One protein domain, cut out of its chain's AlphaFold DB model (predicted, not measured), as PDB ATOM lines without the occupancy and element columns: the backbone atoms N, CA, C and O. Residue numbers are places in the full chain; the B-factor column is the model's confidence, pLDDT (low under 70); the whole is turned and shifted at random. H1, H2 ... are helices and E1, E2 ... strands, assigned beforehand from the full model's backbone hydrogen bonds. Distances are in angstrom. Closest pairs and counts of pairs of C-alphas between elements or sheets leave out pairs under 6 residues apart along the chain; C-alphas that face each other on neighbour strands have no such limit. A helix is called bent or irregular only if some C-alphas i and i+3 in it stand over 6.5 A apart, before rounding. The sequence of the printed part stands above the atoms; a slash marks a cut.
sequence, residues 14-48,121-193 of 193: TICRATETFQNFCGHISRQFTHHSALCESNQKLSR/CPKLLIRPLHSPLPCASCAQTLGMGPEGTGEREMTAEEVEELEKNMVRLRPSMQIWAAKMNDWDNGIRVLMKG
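AT A GLANCE: This is residues 14 to 48 and 121 to 193 of the 193 residues of an uncharacterized protein of Monilinia vaccinii-corymbosi (UniProt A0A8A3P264). A narrow, strongly twisted sheet of three strands is arched over by one long bent helix, H3: its second arm, H3b, packs over E3 and E1, while its first arm, H3a, reaches past one end of the sheet. The short helix H1 sits at the other end of the strands, and H2 with the long link of residues 142 to 155 lies beyond the same end as H3a. The printed part has 108 residues, with elements in the order E1, E2, H1, E3, H2, H3; the sheet runs E2, E1, E3 and is mixed, and the class is mixed, helices and strands. The whole is loose, with a radius of gyration of the C-alphas of 17.6 A, and flat, spanning 52 by 35 by 17 A.

HOW THE PARTS SIT: The inner strand E1, residues 15 to 23, is parallel to the edge strand E3, residues 123 to 131, at 23 degrees; N 18 and O 125 are within hydrogen-bond range at 2.9 A. E1 forms a hairpin with the other edge strand, E2, residues 29 to 35, antiparallel at 151 degrees, with N 19 and O 32 at 2.8 A. H3, residues 156 to 184, was assigned as one helix by its hydrogen bonds but is bent, C-alphas 168 and 171 being 7.3 A apart; its arms H3a, residues 156 to 168, and H3b, residues 171 to 184, stand at a steep tilt of 62 degrees. H3b is on the sheet at a height of 8.7 A, over E1 and E3, slantwise to the strands at 41 degrees to E1 on the local plane. Its closest C-alphas to E3 are those of Met 180 and Pro 128, 5.8 A apart. H3a is not on the sheet. H1, residues 38 to 47, is on the sheet; its closest C-alpha to E1 is that of Cys 40, 7.5 A from that of Cys 16. H2, residues 136 to 141, is not on the sheet and is apart from H3a. Every O i to N i+4 pair is within hydrogen-bond range in H1, H2, H3a and H3b.

IN THESE COORDINATES: E1 begins at C-alpha 15, (-32.383, -30.344, -43.944), and is 25.6 A long; E3 is 25.3 A and E2 18.5 A. H3a is 18.6 A long and H3b 20.1 A, ending at C-alpha 184, (-26.145, -48.678, -47.046). H1 and H2 are shorter. Residues 190 to 191 pair antiparallel with residues 124 to 125 of E3.

THE WHOLE: The farthest C-alphas, those of Leu 46 and Ala 156, are 53.5 A apart. Residues 49 to 120 are not printed, and C-alphas 48 and 121 are 16.3 A apart across the cut. The link from H2 to H3 is long. The model's pLDDT is under 70 at residues 42 to 48, 145 to 151 and 193.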
ATOM      1  N   THR A  14     -31.976 -26.293 -45.305       73.94
ATOM      2  CA  THR A  14     -33.336 -26.758 -45.039       73.94
ATOM      3  C   THR A  14     -33.413 -28.148 -44.402       73.94
ATOM      4  O   THR A  14     -34.479 -28.509 -43.906       73.94
ATOM      5  N   ILE A  15     -32.321 -28.925 -44.349       83.00
ATOM      6  CA  ILE A  15     -32.383 -30.344 -43.944       83.00
ATOM      7  C   ILE A  15     -31.888 -30.564 -42.506       83.00
ATOM      8  O   ILE A  15     -30.714 -30.372 -42.183       83.00
ATOM      9  N   CYS A  16     -32.786 -31.040 -41.640       86.75
ATOM     10  CA  CYS A  16     -32.432 -31.644 -40.358       86.75
ATOM     11  C   CYS A  16     -31.944 -33.086 -40.564       86.75
ATOM     12  O   CYS A  16     -32.375 -33.775 -41.491       86.75
ATOM     13  N   ARG A  17     -31.093 -33.578 -39.664       84.50
ATOM     14  CA  ARG A  17     -30.636 -34.970 -39.630       84.50
ATOM     15  C   ARG A  17     -30.950 -35.588 -38.277       84.50
ATOM     16  O   ARG A  17     -30.735 -34.972 -37.232       84.50
ATOM     17  N   ALA A  18     -31.433 -36.818 -38.313       87.19
ATOM     18  CA  ALA A  18     -31.654 -37.631 -37.132       87.19
ATOM     19  C   ALA A  18     -31.184 -39.064 -37.372       87.19
ATOM     20  O   ALA A  18     -31.066 -39.529 -38.507       87.19
ATOM     21  N   THR A  19     -30.924 -39.762 -36.281       87.81
ATOM     22  CA  THR A  19     -30.768 -41.207 -36.238       87.81
ATOM     23  C   THR A  19     -32.014 -41.808 -35.613       87.81
ATOM     24  O   THR A  19     -32.464 -41.342 -34.565       87.81
ATOM     25  N   GLU A  20     -32.571 -42.835 -36.237       91.81
ATOM     26  CA  GLU A  20     -33.547 -43.709 -35.595       91.81
ATOM     27  C   GLU A  20     -32.878 -45.036 -35.286       91.81
ATOM     28  O   GLU A  20     -32.250 -45.619 -36.161       91.81
ATOM     29  N   THR A  21     -33.020 -45.522 -34.061       90.19
ATOM     30  CA  THR A  21     -32.443 -46.792 -33.625       90.19
ATOM     31  C   THR A  21     -33.567 -47.736 -33.256       90.19
ATOM     32  O   THR A  21     -34.332 -47.425 -32.348       90.19
ATOM     33  N   PHE A  22     -33.652 -48.879 -33.934       92.50
ATOM     34  CA  PHE A  22     -34.537 -49.972 -33.540       92.50
ATOM     35  C   PHE A  22     -33.868 -50.819 -32.457       92.50
ATOM     36  O   PHE A  22     -32.741 -51.293 -32.640       92.50
ATOM     37  N   GLN A  23     -34.551 -50.992 -31.328       91.00
ATOM     38  CA  GLN A  23     -34.110 -51.834 -30.221       91.00
ATOM     39  C   GLN A  23     -34.684 -53.235 -30.379       91.00
ATOM     40  O   GLN A  23     -35.862 -53.456 -30.108       91.00
ATOM     41  N   ASN A  24     -33.846 -54.191 -30.777       84.38
ATOM     42  CA  ASN A  24     -34.295 -55.546 -31.083       84.38
ATOM     43  C   ASN A  24     -34.986 -56.219 -29.893       84.38
ATOM     44  O   ASN A  24     -36.013 -56.863 -30.045       84.38
ATOM     45  N   PHE A  25     -34.464 -55.983 -28.692       85.12
ATOM     46  CA  PHE A  25     -34.983 -56.578 -27.467       85.12
ATOM     47  C   PHE A  25     -36.470 -56.257 -27.212       85.12
ATOM     48  O   PHE A  25     -37.218 -57.104 -26.732       85.12
ATOM     49  N   CYS A  26     -36.916 -55.034 -27.520       85.44
ATOM     50  CA  CYS A  26     -38.259 -54.556 -27.169       85.44
ATOM     51  C   CYS A  26     -39.089 -54.034 -28.350       85.44
ATOM     52  O   CYS A  26     -40.258 -53.705 -28.170       85.44
ATOM     53  N   GLY A  27     -38.518 -53.950 -29.549       86.25
ATOM     54  CA  GLY A  27     -39.186 -53.450 -30.750       86.25
ATOM     55  C   GLY A  27     -39.383 -51.935 -30.793       86.25
ATOM     56  O   GLY A  27     -39.963 -51.423 -31.750       86.25
ATOM     57  N   HIS A  28     -38.918 -51.207 -29.777       91.00
ATOM     58  CA  HIS A  28     -39.007 -49.754 -29.753       91.00
ATOM     59  C   HIS A  28     -38.083 -49.118 -30.797       91.00
ATOM     60  O   HIS A  28     -37.090 -49.707 -31.225       91.00
ATOM     61  N   ILE A  29     -38.439 -47.902 -31.217       90.00
ATOM     62  CA  ILE A  29     -37.611 -47.064 -32.081       90.00
ATOM     63  C   ILE A  29     -37.364 -45.752 -31.348       90.00
ATOM     64  O   ILE A  29     -38.295 -44.994 -31.079       90.00
ATOM     65  N   SER A  30     -36.104 -45.465 -31.042       86.44
ATOM     66  CA  SER A  30     -35.698 -44.178 -30.475       86.44
ATOM     67  C   SER A  30     -35.187 -43.257 -31.573       86.44
ATOM     68  O   SER A  30     -34.355 -43.678 -32.377       86.44
ATOM     69  N   ARG A  31     -35.607 -41.990 -31.576       86.75
ATOM     70  CA  ARG A  31     -35.097 -40.973 -32.502       86.75
ATOM     71  C   ARG A  31     -34.206 -39.978 -31.765       86.75
ATOM     72  O   ARG A  31     -34.624 -39.406 -30.764       86.75
ATOM     73  N   GLN A  32     -33.018 -39.722 -32.304       85.06
ATOM     74  CA  GLN A  32     -32.084 -38.714 -31.809       85.06
ATOM     75  C   GLN A  32     -31.701 -37.764 -32.943       85.06
ATOM     76  O   GLN A  32     -31.293 -38.200 -34.016       85.06
ATOM     77  N   PHE A  33     -31.831 -36.458 -32.725       84.81
ATOM     78  CA  PHE A  33     -31.390 -35.462 -33.700       84.81
ATOM     79  C   PHE A  33     -29.873 -35.288 -33.624       84.81
ATOM     80  O   PHE A  33     -29.313 -35.122 -32.544       84.81
ATOM     81  N   THR A  34     -29.215 -35.327 -34.780       85.12
ATOM     82  CA  THR A  34     -27.763 -35.125 -34.904       85.12
ATOM     83  C   THR A  34     -27.425 -33.761 -35.488       85.12
ATOM     84  O   THR A  34     -26.327 -33.258 -35.276       85.12
ATOM     85  N   HIS A  35     -28.359 -33.157 -36.224       82.12
ATOM     86  CA  HIS A  35     -28.200 -31.830 -36.799       82.12
ATOM     87  C   HIS A  35     -29.568 -31.190 -37.033       82.12
ATOM     88  O   HIS A  35     -30.445 -31.805 -37.645       82.12
ATOM     89  N   HIS A  36     -29.738 -29.937 -36.627       82.25
ATOM     90  CA  HIS A  36     -30.875 -29.129 -37.044       82.25
ATOM     91  C   HIS A  36     -30.452 -28.185 -38.160       82.25
ATOM     92  O   HIS A  36     -29.345 -27.663 -38.175       82.25
ATOM     93  N   SER A  37     -31.337 -27.983 -39.132       80.25
ATOM     94  CA  SER A  37     -31.106 -26.953 -40.134       80.25
ATOM     95  C   SER A  37     -31.157 -25.571 -39.482       80.25
ATOM     96  O   SER A  37     -31.896 -25.377 -38.515       80.25
ATOM     97  N   ALA A  38     -30.435 -24.593 -40.032       75.50
ATOM     98  CA  ALA A  38     -30.432 -23.226 -39.503       75.50
ATOM     99  C   ALA A  38     -31.854 -22.636 -39.389       75.50
ATOM    100  O   ALA A  38     -32.142 -21.909 -38.444       75.50
ATOM    101  N   LEU A  39     -32.758 -23.013 -40.305       73.75
ATOM    102  CA  LEU A  39     -34.180 -22.651 -40.257       73.75
ATOM    103  C   LEU A  39     -34.920 -23.286 -39.071       73.75
ATOM    104  O   LEU A  39     -35.763 -22.649 -38.440       73.75
ATOM    105  N   CYS A  40     -34.628 -24.550 -38.761       77.00
ATOM    106  CA  CYS A  40     -35.203 -25.213 -37.595       77.00
ATOM    107  C   CYS A  40     -34.659 -24.593 -36.300       77.00
ATOM    108  O   CYS A  40     -35.435 -24.272 -35.401       77.00
ATOM    109  N   GLU A  41     -33.352 -24.333 -36.234       73.50
ATOM    110  CA  GLU A  41     -32.720 -23.687 -35.081       73.50
ATOM    111  C   GLU A  41     -33.240 -22.265 -34.839       73.50
ATOM    112  O   GLU A  41     -33.494 -21.887 -33.692       73.50
ATOM    113  N   SER A  42     -33.425 -21.463 -35.894       66.75
ATOM    114  CA  SER A  42     -33.967 -20.106 -35.769       66.75
ATOM    115  C   SER A  42     -35.404 -20.119 -35.256       66.75
ATOM    116  O   SER A  42     -35.742 -19.337 -34.370       66.75
ATOM    117  N   ASN A  43     -36.231 -21.045 -35.748       66.50
ATOM    118  CA  ASN A  43     -37.617 -21.178 -35.302       66.50
ATOM    119  C   ASN A  43     -37.705 -21.636 -33.840       66.50
ATOM    120  O   ASN A  43     -38.501 -21.088 -33.082       66.50
ATOM    121  N   GLN A  44     -36.827 -22.544 -33.400       64.88
ATOM    122  CA  GLN A  44     -36.748 -22.934 -31.986       64.88
ATOM    123  C   GLN A  44     -36.310 -21.777 -31.076       64.88
ATOM    124  O   GLN A  44     -36.844 -21.619 -29.976       64.88
ATOM    125  N   LYS A  45     -35.361 -20.940 -31.520       59.91
ATOM    126  CA  LYS A  45     -34.917 -19.759 -30.756       59.91
ATOM    127  C   LYS A  45     -36.032 -18.728 -30.578       59.91
ATOM    128  O   LYS A  45     -36.079 -18.089 -29.532       59.91
ATOM    129  N   LEU A  46     -36.927 -18.597 -31.556       53.72
ATOM    130  CA  LEU A  46     -38.106 -17.728 -31.465       53.72
ATOM    131  C   LEU A  46     -39.178 -18.289 -30.520       53.72
ATOM    132  O   LEU A  46     -39.882 -17.518 -29.874       53.72
ATOM    133  N   SER A  47     -39.288 -19.616 -30.406       53.09
ATOM    134  CA  SER A  47     -40.212 -20.275 -29.471       53.09
ATOM    135  C   SER A  47     -39.718 -20.288 -28.022       53.09
ATOM    136  O   SER A  47     -40.505 -20.555 -27.115       53.09
ATOM    137  N   ARG A  48     -38.430 -20.013 -27.774       46.38
ATOM    138  CA  ARG A  48     -37.891 -19.912 -26.416       46.38
ATOM    139  C   ARG A  48     -38.395 -18.606 -25.789       46.38
ATOM    140  O   ARG A  48     -38.060 -17.541 -26.309       46.38
ATOM    141  N   CYS A 121     -39.357 -30.030 -38.398       70.38
ATOM    142  CA  CYS A 121     -38.236 -29.907 -39.321       70.38
ATOM    143  C   CYS A 121     -38.782 -29.946 -40.757       70.38
ATOM    144  O   CYS A 121     -39.396 -30.946 -41.124       70.38
ATOM    145  N   PRO A 122     -38.537 -28.920 -41.592       72.62
ATOM    146  CA  PRO A 122     -39.155 -28.831 -42.918       72.62
ATOM    147  C   PRO A 122     -38.764 -30.006 -43.824       72.62
ATOM    148  O   PRO A 122     -39.571 -30.497 -44.613       72.62
ATOM    149  N   LYS A 123     -37.528 -30.490 -43.680       84.50
ATOM    150  CA  LYS A 123     -37.058 -31.757 -44.242       84.50
ATOM    151  C   LYS A 123     -36.211 -32.471 -43.202       84.50
ATOM    152  O   LYS A 123     -35.330 -31.857 -42.597       84.50
ATOM    153  N   LEU A 124     -36.452 -33.761 -43.016       86.50
ATOM    154  CA  LEU A 124     -35.734 -34.599 -42.069       86.50
ATOM    155  C   LEU A 124     -35.130 -35.804 -42.787       86.50
ATOM    156  O   LEU A 124     -35.848 -36.643 -43.327       86.50
ATOM    157  N   LEU A 125     -33.804 -35.898 -42.763       89.44
ATOM    158  CA  LEU A 125     -33.072 -37.079 -43.201       89.44
ATOM    159  C   LEU A 125     -32.843 -38.010 -42.010       89.44
ATOM    160  O   LEU A 125     -32.244 -37.596 -41.015       89.44
ATOM    161  N   ILE A 126     -33.283 -39.263 -42.126       89.69
ATOM    162  CA  ILE A 126     -33.149 -40.256 -41.056       89.69
ATOM    163  C   ILE A 126     -32.168 -41.336 -41.452       89.69
ATOM    164  O   ILE A 126     -32.380 -42.045 -42.432       89.69
ATOM    165  N   ARG A 127     -31.137 -41.487 -40.628       91.44
ATOM    166  CA  ARG A 127     -30.261 -42.648 -40.643       91.44
ATOM    167  C   ARG A 127     -30.866 -43.742 -39.756       91.44
ATOM    168  O   ARG A 127     -30.950 -43.521 -38.546       91.44
ATOM    169  N   PRO A 128     -31.264 -44.899 -40.304       92.75
ATOM    170  CA  PRO A 128     -31.623 -46.042 -39.482       92.75
ATOM    171  C   PRO A 128     -30.366 -46.617 -38.807       92.75
ATOM    172  O   PRO A 128     -29.262 -46.545 -39.351       92.75
ATOM    173  N   LEU A 129     -30.538 -47.159 -37.605       92.19
ATOM    174  CA  LEU A 129     -29.541 -47.848 -36.787       92.19
ATOM    175  C   LEU A 129     -30.197 -49.034 -36.074       92.19
ATOM    176  O   LEU A 129     -31.416 -49.083 -35.911       92.19
ATOM    177  N   HIS A 130     -29.388 -49.974 -35.599       91.44
ATOM    178  CA  HIS A 130     -29.845 -51.153 -34.869       91.44
ATOM    179  C   HIS A 130     -29.123 -51.265 -33.521       91.44
ATOM    180  O   HIS A 130     -27.911 -51.056 -33.454       91.44
ATOM    181  N   SER A 131     -29.857 -51.628 -32.467       88.62
ATOM    182  CA  SER A 131     -29.314 -51.939 -31.142       88.62
ATOM    183  C   SER A 131     -29.805 -53.313 -30.676       88.62
ATOM    184  O   SER A 131     -31.018 -53.536 -30.650       88.62
ATOM    185  N   PRO A 132     -28.906 -54.219 -30.251       84.81
ATOM    186  CA  PRO A 132     -29.306 -55.478 -29.626       84.81
ATOM    187  C   PRO A 132     -29.815 -55.284 -28.189       84.81
ATOM    188  O   PRO A 132     -30.447 -56.177 -27.638       84.81
ATOM    189  N   LEU A 133     -29.552 -54.122 -27.583       85.25
ATOM    190  CA  LEU A 133     -29.899 -53.822 -26.196       85.25
ATOM    191  C   LEU A 133     -31.326 -53.266 -26.067       85.25
ATOM    192  O   LEU A 133     -31.796 -52.587 -26.994       85.25
ATOM    193  N   PRO A 134     -31.998 -53.490 -24.920       83.81
ATOM    194  CA  PRO A 134     -33.261 -52.830 -24.609       83.81
ATOM    195  C   PRO A 134     -33.114 -51.306 -24.602       83.81
ATOM    196  O   PRO A 134     -32.052 -50.757 -24.310       83.81
ATOM    197  N   CYS A 135     -34.205 -50.601 -24.908       85.56
ATOM    198  CA  CYS A 135     -34.249 -49.155 -24.704       85.56
ATOM    199  C   CYS A 135     -34.174 -48.834 -23.200       85.56
ATOM    200  O   CYS A 135     -34.521 -49.675 -22.375       85.56
ATOM    201  N   ALA A 136     -33.771 -47.613 -22.838       84.44
ATOM    202  CA  ALA A 136     -33.565 -47.222 -21.437       84.44
ATOM    203  C   ALA A 136     -34.776 -47.515 -20.529       84.44
ATOM    204  O   ALA A 136     -34.611 -48.014 -19.422       84.44
ATOM    205  N   SER A 137     -35.993 -47.275 -21.029       84.06
ATOM    206  CA  SER A 137     -37.241 -47.579 -20.317       84.06
ATOM    207  C   SER A 137     -37.410 -49.086 -20.076       84.06
ATOM    208  O   SER A 137     -37.619 -49.504 -18.943       84.06
ATOM    209  N   CYS A 138     -37.230 -49.924 -21.103       84.31
ATOM    210  CA  CYS A 138     -37.291 -51.380 -20.942       84.31
ATOM    211  C   CYS A 138     -36.161 -51.919 -20.060       84.31
ATOM    212  O   CYS A 138     -36.397 -52.821 -19.264       84.31
ATOM    213  N   ALA A 139     -34.956 -51.359 -20.169       83.75
ATOM    214  CA  ALA A 139     -33.829 -51.736 -19.326       83.75
ATOM    215  C   ALA A 139     -34.145 -51.485 -17.843       83.75
ATOM    216  O   ALA A 139     -33.890 -52.352 -17.016       83.75
ATOM    217  N   GLN A 140     -34.763 -50.346 -17.506       82.19
ATOM    218  CA  GLN A 140     -35.200 -50.049 -16.135       82.19
ATOM    219  C   GLN A 140     -36.248 -51.047 -15.635       82.19
ATOM    220  O   GLN A 140     -36.074 -51.602 -14.553       82.19
ATOM    221  N   THR A 141     -37.285 -51.336 -16.427       79.38
ATOM    222  CA  THR A 141     -38.332 -52.307 -16.050       79.38
ATOM    223  C   THR A 141     -37.764 -53.702 -15.788       79.38
ATOM    224  O   THR A 141     -38.235 -54.414 -14.906       79.38
ATOM    225  N   LEU A 142     -36.722 -54.086 -16.525       74.38
ATOM    226  CA  LEU A 142     -36.059 -55.383 -16.378       74.38
ATOM    227  C   LEU A 142     -35.001 -55.395 -15.266       74.38
ATOM    228  O   LEU A 142     -34.420 -56.439 -14.987       74.38
ATOM    229  N   GLY A 143     -34.737 -54.265 -14.605       73.81
ATOM    230  CA  GLY A 143     -33.648 -54.159 -13.630       73.81
ATOM    231  C   GLY A 143     -32.253 -54.233 -14.265       73.81
ATOM    232  O   GLY A 143     -31.288 -54.530 -13.576       73.81
ATOM    233  N   MET A 144     -32.150 -53.959 -15.569       72.31
ATOM    234  CA  MET A 144     -30.908 -53.839 -16.349       72.31
ATOM    235  C   MET A 144     -30.468 -52.371 -16.534       72.31
ATOM    236  O   MET A 144     -29.598 -52.069 -17.349       72.31
ATOM    237  N   GLY A 145     -31.133 -51.431 -15.856       64.88
ATOM    238  CA  GLY A 145     -30.792 -50.010 -15.885       64.88
ATOM    239  C   GLY A 145     -29.540 -49.684 -15.059       64.88
ATOM    240  O   GLY A 145     -29.058 -50.531 -14.317       64.88
ATOM    241  N   PRO A 146     -29.035 -48.439 -15.122       60.97
ATOM    242  CA  PRO A 146     -27.845 -48.012 -14.375       60.97
ATOM    243  C   PRO A 146     -28.001 -48.093 -12.844       60.97
ATOM    244  O   PRO A 146     -27.002 -48.128 -12.137       60.97
ATOM    245  N   GLU A 147     -29.238 -48.131 -12.340       60.75
ATOM    246  CA  GLU A 147     -29.555 -48.346 -10.918       60.75
ATOM    247  C   GLU A 147     -29.834 -49.818 -10.572       60.75
ATOM    248  O   GLU A 147     -29.966 -50.172  -9.402       60.75
ATOM    249  N   GLY A 148     -29.934 -50.688 -11.580       55.56
ATOM    250  CA  GLY A 148     -30.056 -52.125 -11.389       55.56
ATOM    251  C   GLY A 148     -28.691 -52.716 -11.062       55.56
ATOM    252  O   GLY A 148     -27.722 -52.490 -11.784       55.56
ATOM    253  N   THR A 149     -28.602 -53.474  -9.971       52.75
ATOM    254  CA  THR A 149     -27.452 -54.333  -9.656       52.75
ATOM    255  C   THR A 149     -27.061 -55.123 -10.905       52.75
ATOM    256  O   THR A 149     -27.853 -55.927 -11.389       52.75
ATOM    257  N   GLY A 150     -25.869 -54.842 -11.441       54.28
ATOM    258  CA  GLY A 150     -25.434 -55.150 -12.812       54.28
ATOM    259  C   GLY A 150     -25.295 -56.624 -13.205       54.28
ATOM    260  O   GLY A 150     -24.622 -56.913 -14.185       54.28
ATOM    261  N   GLU A 151     -25.919 -57.545 -12.477       56.56
ATOM    262  CA  GLU A 151     -25.843 -58.992 -12.692       56.56
ATOM    263  C   GLU A 151     -27.173 -59.682 -12.337       56.56
ATOM    264  O   GLU A 151     -27.191 -60.763 -11.754       56.56
ATOM    265  N   ARG A 152     -28.325 -59.064 -12.645       71.25
ATOM    266  CA  ARG A 152     -29.597 -59.797 -12.562       71.25
ATOM    267  C   ARG A 152     -29.610 -60.876 -13.644       71.25
ATOM    268  O   ARG A 152     -29.769 -60.574 -14.827       71.25
ATOM    269  N   GLU A 153     -29.463 -62.123 -13.220       71.62
ATOM    270  CA  GLU A 153     -29.684 -63.280 -14.075       71.62
ATOM    271  C   GLU A 153     -31.169 -63.360 -14.452       71.62
ATOM    272  O   GLU A 153     -32.055 -63.186 -13.611       71.62
ATOM    273  N   MET A 154     -31.431 -63.561 -15.743       73.75
ATOM    274  CA  MET A 154     -32.783 -63.685 -16.276       73.75
ATOM    275  C   MET A 154     -33.357 -65.040 -15.855       73.75
ATOM    276  O   MET A 154     -32.690 -66.066 -16.002       73.75
ATOM    277  N   THR A 155     -34.581 -65.066 -15.332       84.12
ATOM    278  CA  THR A 155     -35.229 -66.338 -14.982       84.12
ATOM    279  C   THR A 155     -35.574 -67.128 -16.247       84.12
ATOM    280  O   THR A 155     -35.704 -66.566 -17.334       84.12
ATOM    281  N   ALA A 156     -35.763 -68.446 -16.127       86.75
ATOM    282  CA  ALA A 156     -36.154 -69.276 -17.271       86.75
ATOM    283  C   ALA A 156     -37.470 -68.804 -17.927       86.75
ATOM    284  O   ALA A 156     -37.599 -68.841 -19.148       86.75
ATOM    285  N   GLU A 157     -38.417 -68.307 -17.124       87.38
ATOM    286  CA  GLU A 157     -39.684 -67.743 -17.608       87.38
ATOM    287  C   GLU A 157     -39.464 -66.443 -18.395       87.38
ATOM    288  O   GLU A 157     -40.057 -66.249 -19.457       87.38
ATOM    289  N   GLU A 158     -38.572 -65.571 -17.916       84.62
ATOM    290  CA  GLU A 158     -38.209 -64.327 -18.603       84.62
ATOM    291  C   GLU A 158     -37.489 -64.598 -19.934       84.62
ATOM    292  O   GLU A 158     -37.726 -63.890 -20.916       84.62
ATOM    293  N   VAL A 159     -36.658 -65.646 -19.999       84.94
ATOM    294  CA  VAL A 159     -36.025 -66.092 -21.251       84.94
ATOM    295  C   VAL A 159     -37.082 -66.590 -22.240       84.94
ATOM    296  O   VAL A 159     -37.066 -66.183 -23.402       84.94
ATOM    297  N   GLU A 160     -38.037 -67.412 -21.797       89.62
ATOM    298  CA  GLU A 160     -39.111 -67.915 -22.665       89.62
ATOM    299  C   GLU A 160     -40.004 -66.771 -23.185       89.62
ATOM    300  O   GLU A 160     -40.391 -66.743 -24.360       89.62
ATOM    301  N   GLU A 161     -40.322 -65.788 -22.337       87.62
ATOM    302  CA  GLU A 161     -41.072 -64.602 -22.751       87.62
ATOM    303  C   GLU A 161     -40.282 -63.748 -23.752       87.62
ATOM    304  O   GLU A 161     -40.847 -63.281 -24.752       87.62
ATOM    305  N   LEU A 162     -38.971 -63.592 -23.546       84.44
ATOM    306  CA  LEU A 162     -38.096 -62.900 -24.486       84.44
ATOM    307  C   LEU A 162     -38.053 -63.611 -25.844       84.44
ATOM    308  O   LEU A 162     -38.168 -62.952 -26.880       84.44
ATOM    309  N   GLU A 163     -37.951 -64.939 -25.869       89.31
ATOM    310  CA  GLU A 163     -37.979 -65.721 -27.108       89.31
ATOM    311  C   GLU A 163     -39.313 -65.570 -27.850       89.31
ATOM    312  O   GLU A 163     -39.331 -65.291 -29.057       89.31
ATOM    313  N   LYS A 164     -40.444 -65.653 -27.133       90.38
ATOM    314  CA  LYS A 164     -41.780 -65.388 -27.701       90.38
ATOM    315  C   LYS A 164     -41.869 -63.976 -28.271       90.38
ATOM    316  O   LYS A 164     -42.379 -63.777 -29.380       90.38
ATOM    317  N   ASN A 165     -41.337 -62.992 -27.549       87.75
ATOM    318  CA  ASN A 165     -41.280 -61.619 -28.028       87.75
ATOM    319  C   ASN A 165     -40.417 -61.504 -29.294       87.75
ATOM    320  O   ASN A 165     -40.801 -60.812 -30.237       87.75
ATOM    321  N   MET A 166     -39.303 -62.234 -29.372       86.81
ATOM    322  CA  MET A 166     -38.432 -62.209 -30.545       86.81
ATOM    323  C   MET A 166     -39.076 -62.808 -31.791       86.81
ATOM    324  O   MET A 166     -38.905 -62.279 -32.893       86.81
ATOM    325  N   VAL A 167     -39.900 -63.843 -31.629       92.62
ATOM    326  CA  VAL A 167     -40.733 -64.357 -32.724       92.62
ATOM    327  C   VAL A 167     -41.718 -63.288 -33.204       92.62
ATOM    328  O   VAL A 167     -41.839 -63.071 -34.413       92.62
ATOM    329  N   ARG A 168     -42.368 -62.569 -32.278       92.62
ATOM    330  CA  ARG A 168     -43.318 -61.490 -32.601       92.62
ATOM    331  C   ARG A 168     -42.655 -60.302 -33.304       92.62
ATOM    332  O   ARG A 168     -43.272 -59.704 -34.180       92.62
ATOM    333  N   LEU A 169     -41.418 -59.965 -32.943       91.75
ATOM    334  CA  LEU A 169     -40.690 -58.818 -33.498       91.75
ATOM    335  C   LEU A 169     -40.028 -59.098 -34.853       91.75
ATOM    336  O   LEU A 169     -39.654 -58.155 -35.554       91.75
ATOM    337  N   ARG A 170     -39.935 -60.365 -35.270       91.44
ATOM    338  CA  ARG A 170     -39.305 -60.777 -36.534       91.44
ATOM    339  C   ARG A 170     -39.778 -59.977 -37.765       91.44
ATOM    340  O   ARG A 170     -38.910 -59.551 -38.528       91.44
ATOM    341  N   PRO A 171     -41.083 -59.708 -37.985       93.69
ATOM    342  CA  PRO A 171     -41.516 -58.910 -39.134       93.69
ATOM    343  C   PRO A 171     -40.986 -57.469 -39.079       93.69
ATOM    344  O   PRO A 171     -40.516 -56.934 -40.083       93.69
ATOM    345  N   SER A 172     -40.989 -56.852 -37.894       91.44
ATOM    346  CA  SER A 172     -40.441 -55.508 -37.688       91.44
ATOM    347  C   SER A 172     -38.932 -55.470 -37.928       91.44
ATOM    348  O   SER A 172     -38.449 -54.539 -38.572       91.44
ATOM    349  N   MET A 173     -38.198 -56.501 -37.494       90.62
ATOM    350  CA  MET A 173     -36.763 -56.638 -37.770       90.62
ATOM    351  C   MET A 173     -36.473 -56.712 -39.269       90.62
ATOM    352  O   MET A 173     -35.536 -56.075 -39.736       90.62
ATOM    353  N   GLN A 174     -37.274 -57.461 -40.033       93.56
ATOM    354  CA  GLN A 174     -37.100 -57.587 -41.484       93.56
ATOM    355  C   GLN A 174     -37.331 -56.252 -42.199       93.56
ATOM    356  O   GLN A 174     -36.519 -55.848 -43.030       93.56
ATOM    357  N   ILE A 175     -38.394 -55.530 -41.828       92.94
ATOM    358  CA  ILE A 175     -38.662 -54.179 -42.343       92.94
ATOM    359  C   ILE A 175     -37.499 -53.241 -42.004       92.94
ATOM    360  O   ILE A 175     -37.070 -52.442 -42.838       92.94
ATOM    361  N   TRP A 176     -36.971 -53.332 -40.784       93.38
ATOM    362  CA  TRP A 176     -35.855 -52.499 -40.357       93.38
ATOM    363  C   TRP A 176     -34.552 -52.834 -41.087       93.38
ATOM    364  O   TRP A 176     -33.833 -51.931 -41.510       93.38
ATOM    365  N   ALA A 177     -34.274 -54.119 -41.295       92.50
ATOM    366  CA  ALA A 177     -33.131 -54.585 -42.070       92.50
ATOM    367  C   ALA A 177     -33.193 -54.083 -43.519       92.50
ATOM    368  O   ALA A 177     -32.178 -53.634 -44.046       92.50
ATOM    369  N   ALA A 178     -34.381 -54.069 -44.133       94.25
ATOM    370  CA  ALA A 178     -34.571 -53.476 -45.455       94.25
ATOM    371  C   ALA A 178     -34.226 -51.977 -45.456       94.25
ATOM    372  O   ALA A 178     -33.439 -51.539 -46.289       94.25
ATOM    373  N   LYS A 179     -34.702 -51.207 -44.465       93.31
ATOM    374  CA  LYS A 179     -34.348 -49.779 -44.326       93.31
ATOM    375  C   LYS A 179     -32.843 -49.550 -44.161       93.31
ATOM    376  O   LYS A 179     -32.306 -48.595 -44.717       93.31
ATOM    377  N   MET A 180     -32.171 -50.394 -43.376       92.75
ATOM    378  CA  MET A 180     -30.715 -50.345 -43.202       92.75
ATOM    379  C   MET A 180     -29.993 -50.624 -44.522       92.75
ATOM    380  O   MET A 180     -29.118 -49.857 -44.906       92.75
ATOM    381  N   ASN A 181     -30.410 -51.662 -45.249       93.69
ATOM    382  CA  ASN A 181     -29.831 -52.009 -46.544       93.69
ATOM    383  C   ASN A 181     -30.042 -50.894 -47.580       93.69
ATOM    384  O   ASN A 181     -29.106 -50.507 -48.271       93.69
ATOM    385  N   ASP A 182     -31.243 -50.316 -47.653       93.50
ATOM    386  CA  ASP A 182     -31.523 -49.152 -48.499       93.50
ATOM    387  C   ASP A 182     -30.569 -47.994 -48.167       93.50
ATOM    388  O   ASP A 182     -29.978 -47.379 -49.058       93.50
ATOM    389  N   TRP A 183     -30.352 -47.732 -46.875       91.44
ATOM    390  CA  TRP A 183     -29.406 -46.716 -46.429       91.44
ATOM    391  C   TRP A 183     -27.954 -47.038 -46.823       91.44
ATOM    392  O   TRP A 183     -27.237 -46.157 -47.312       91.44
ATOM    393  N   ASP A 184     -27.504 -48.276 -46.666       90.88
ATOM    394  CA  ASP A 184     -26.145 -48.678 -47.046       90.88
ATOM    395  C   ASP A 184     -25.937 -48.615 -48.570       90.88
ATOM    396  O   ASP A 184     -24.884 -48.177 -49.032       90.88
ATOM    397  N   ASN A 185     -26.989 -48.882 -49.350       92.56
ATOM    398  CA  ASN A 185     -27.015 -48.728 -50.810       92.56
ATOM    399  C   ASN A 185     -27.154 -47.269 -51.287       92.56
ATOM    400  O   ASN A 185     -27.302 -47.012 -52.480       92.56
ATOM    401  N   GLY A 186     -27.114 -46.290 -50.379       88.38
ATOM    402  CA  GLY A 186     -27.164 -44.870 -50.740       88.38
ATOM    403  C   GLY A 186     -28.574 -44.301 -50.930       88.38
ATOM    404  O   GLY A 186     -28.706 -43.111 -51.218       88.38
ATOM    405  N   ILE A 187     -29.634 -45.081 -50.702       88.56
ATOM    406  CA  ILE A 187     -31.016 -44.592 -50.761       88.56
ATOM    407  C   ILE A 187     -31.274 -43.712 -49.530       88.56
ATOM    408  O   ILE A 187     -31.044 -44.097 -48.381       88.56
ATOM    409  N   ARG A 188     -31.691 -42.465 -49.762       86.56
ATOM    410  CA  ARG A 188     -31.931 -41.457 -48.718       86.56
ATOM    411  C   ARG A 188     -33.369 -40.970 -48.828       86.56
ATOM    412  O   ARG A 188     -33.709 -40.259 -49.768       86.56
ATOM    413  N   VAL A 189     -34.210 -41.330 -47.859       80.12
ATOM    414  CA  VAL A 189     -35.600 -40.858 -47.801       80.12
ATOM    415  C   VAL A 189     -35.677 -39.627 -46.904       80.12
ATOM    416  O   VAL A 189     -35.287 -39.665 -45.737       80.12
ATOM    417  N   LEU A 190     -36.183 -38.525 -47.459       82.75
ATOM    418  CA  LEU A 190     -36.480 -37.310 -46.706       82.75
ATOM    419  C   LEU A 190     -37.926 -37.361 -46.216       82.75
ATOM    420  O   LEU A 190     -38.855 -37.420 -47.020       82.75
ATOM    421  N   MET A 191     -38.115 -37.287 -44.904       78.88
ATOM    422  CA  MET A 191     -39.431 -37.075 -44.314       78.88
ATOM    423  C   MET A 191     -39.758 -35.581 -44.305       78.88
ATOM    424  O   MET A 191     -38.921 -34.757 -43.933       78.88
ATOM    425  N   LYS A 192     -40.975 -35.235 -44.728       74.19
ATOM    426  CA  LYS A 192     -41.523 -33.882 -44.567       74.19
ATOM    427  C   LYS A 192     -42.146 -33.788 -43.174       74.19
ATOM    428  O   LYS A 192     -42.855 -34.714 -42.781       74.19
ATOM    429  N   GLY A 193     -41.798 -32.739 -42.431       62.44
ATOM    430  CA  GLY A 193     -42.352 -32.453 -41.103       62.44
ATOM    431  C   GLY A 193     -43.654 -31.673 -41.148       62.44
ATOM    432  O   GLY A 193     -43.981 -31.132 -42.228       62.44
TER     433      GLY A 193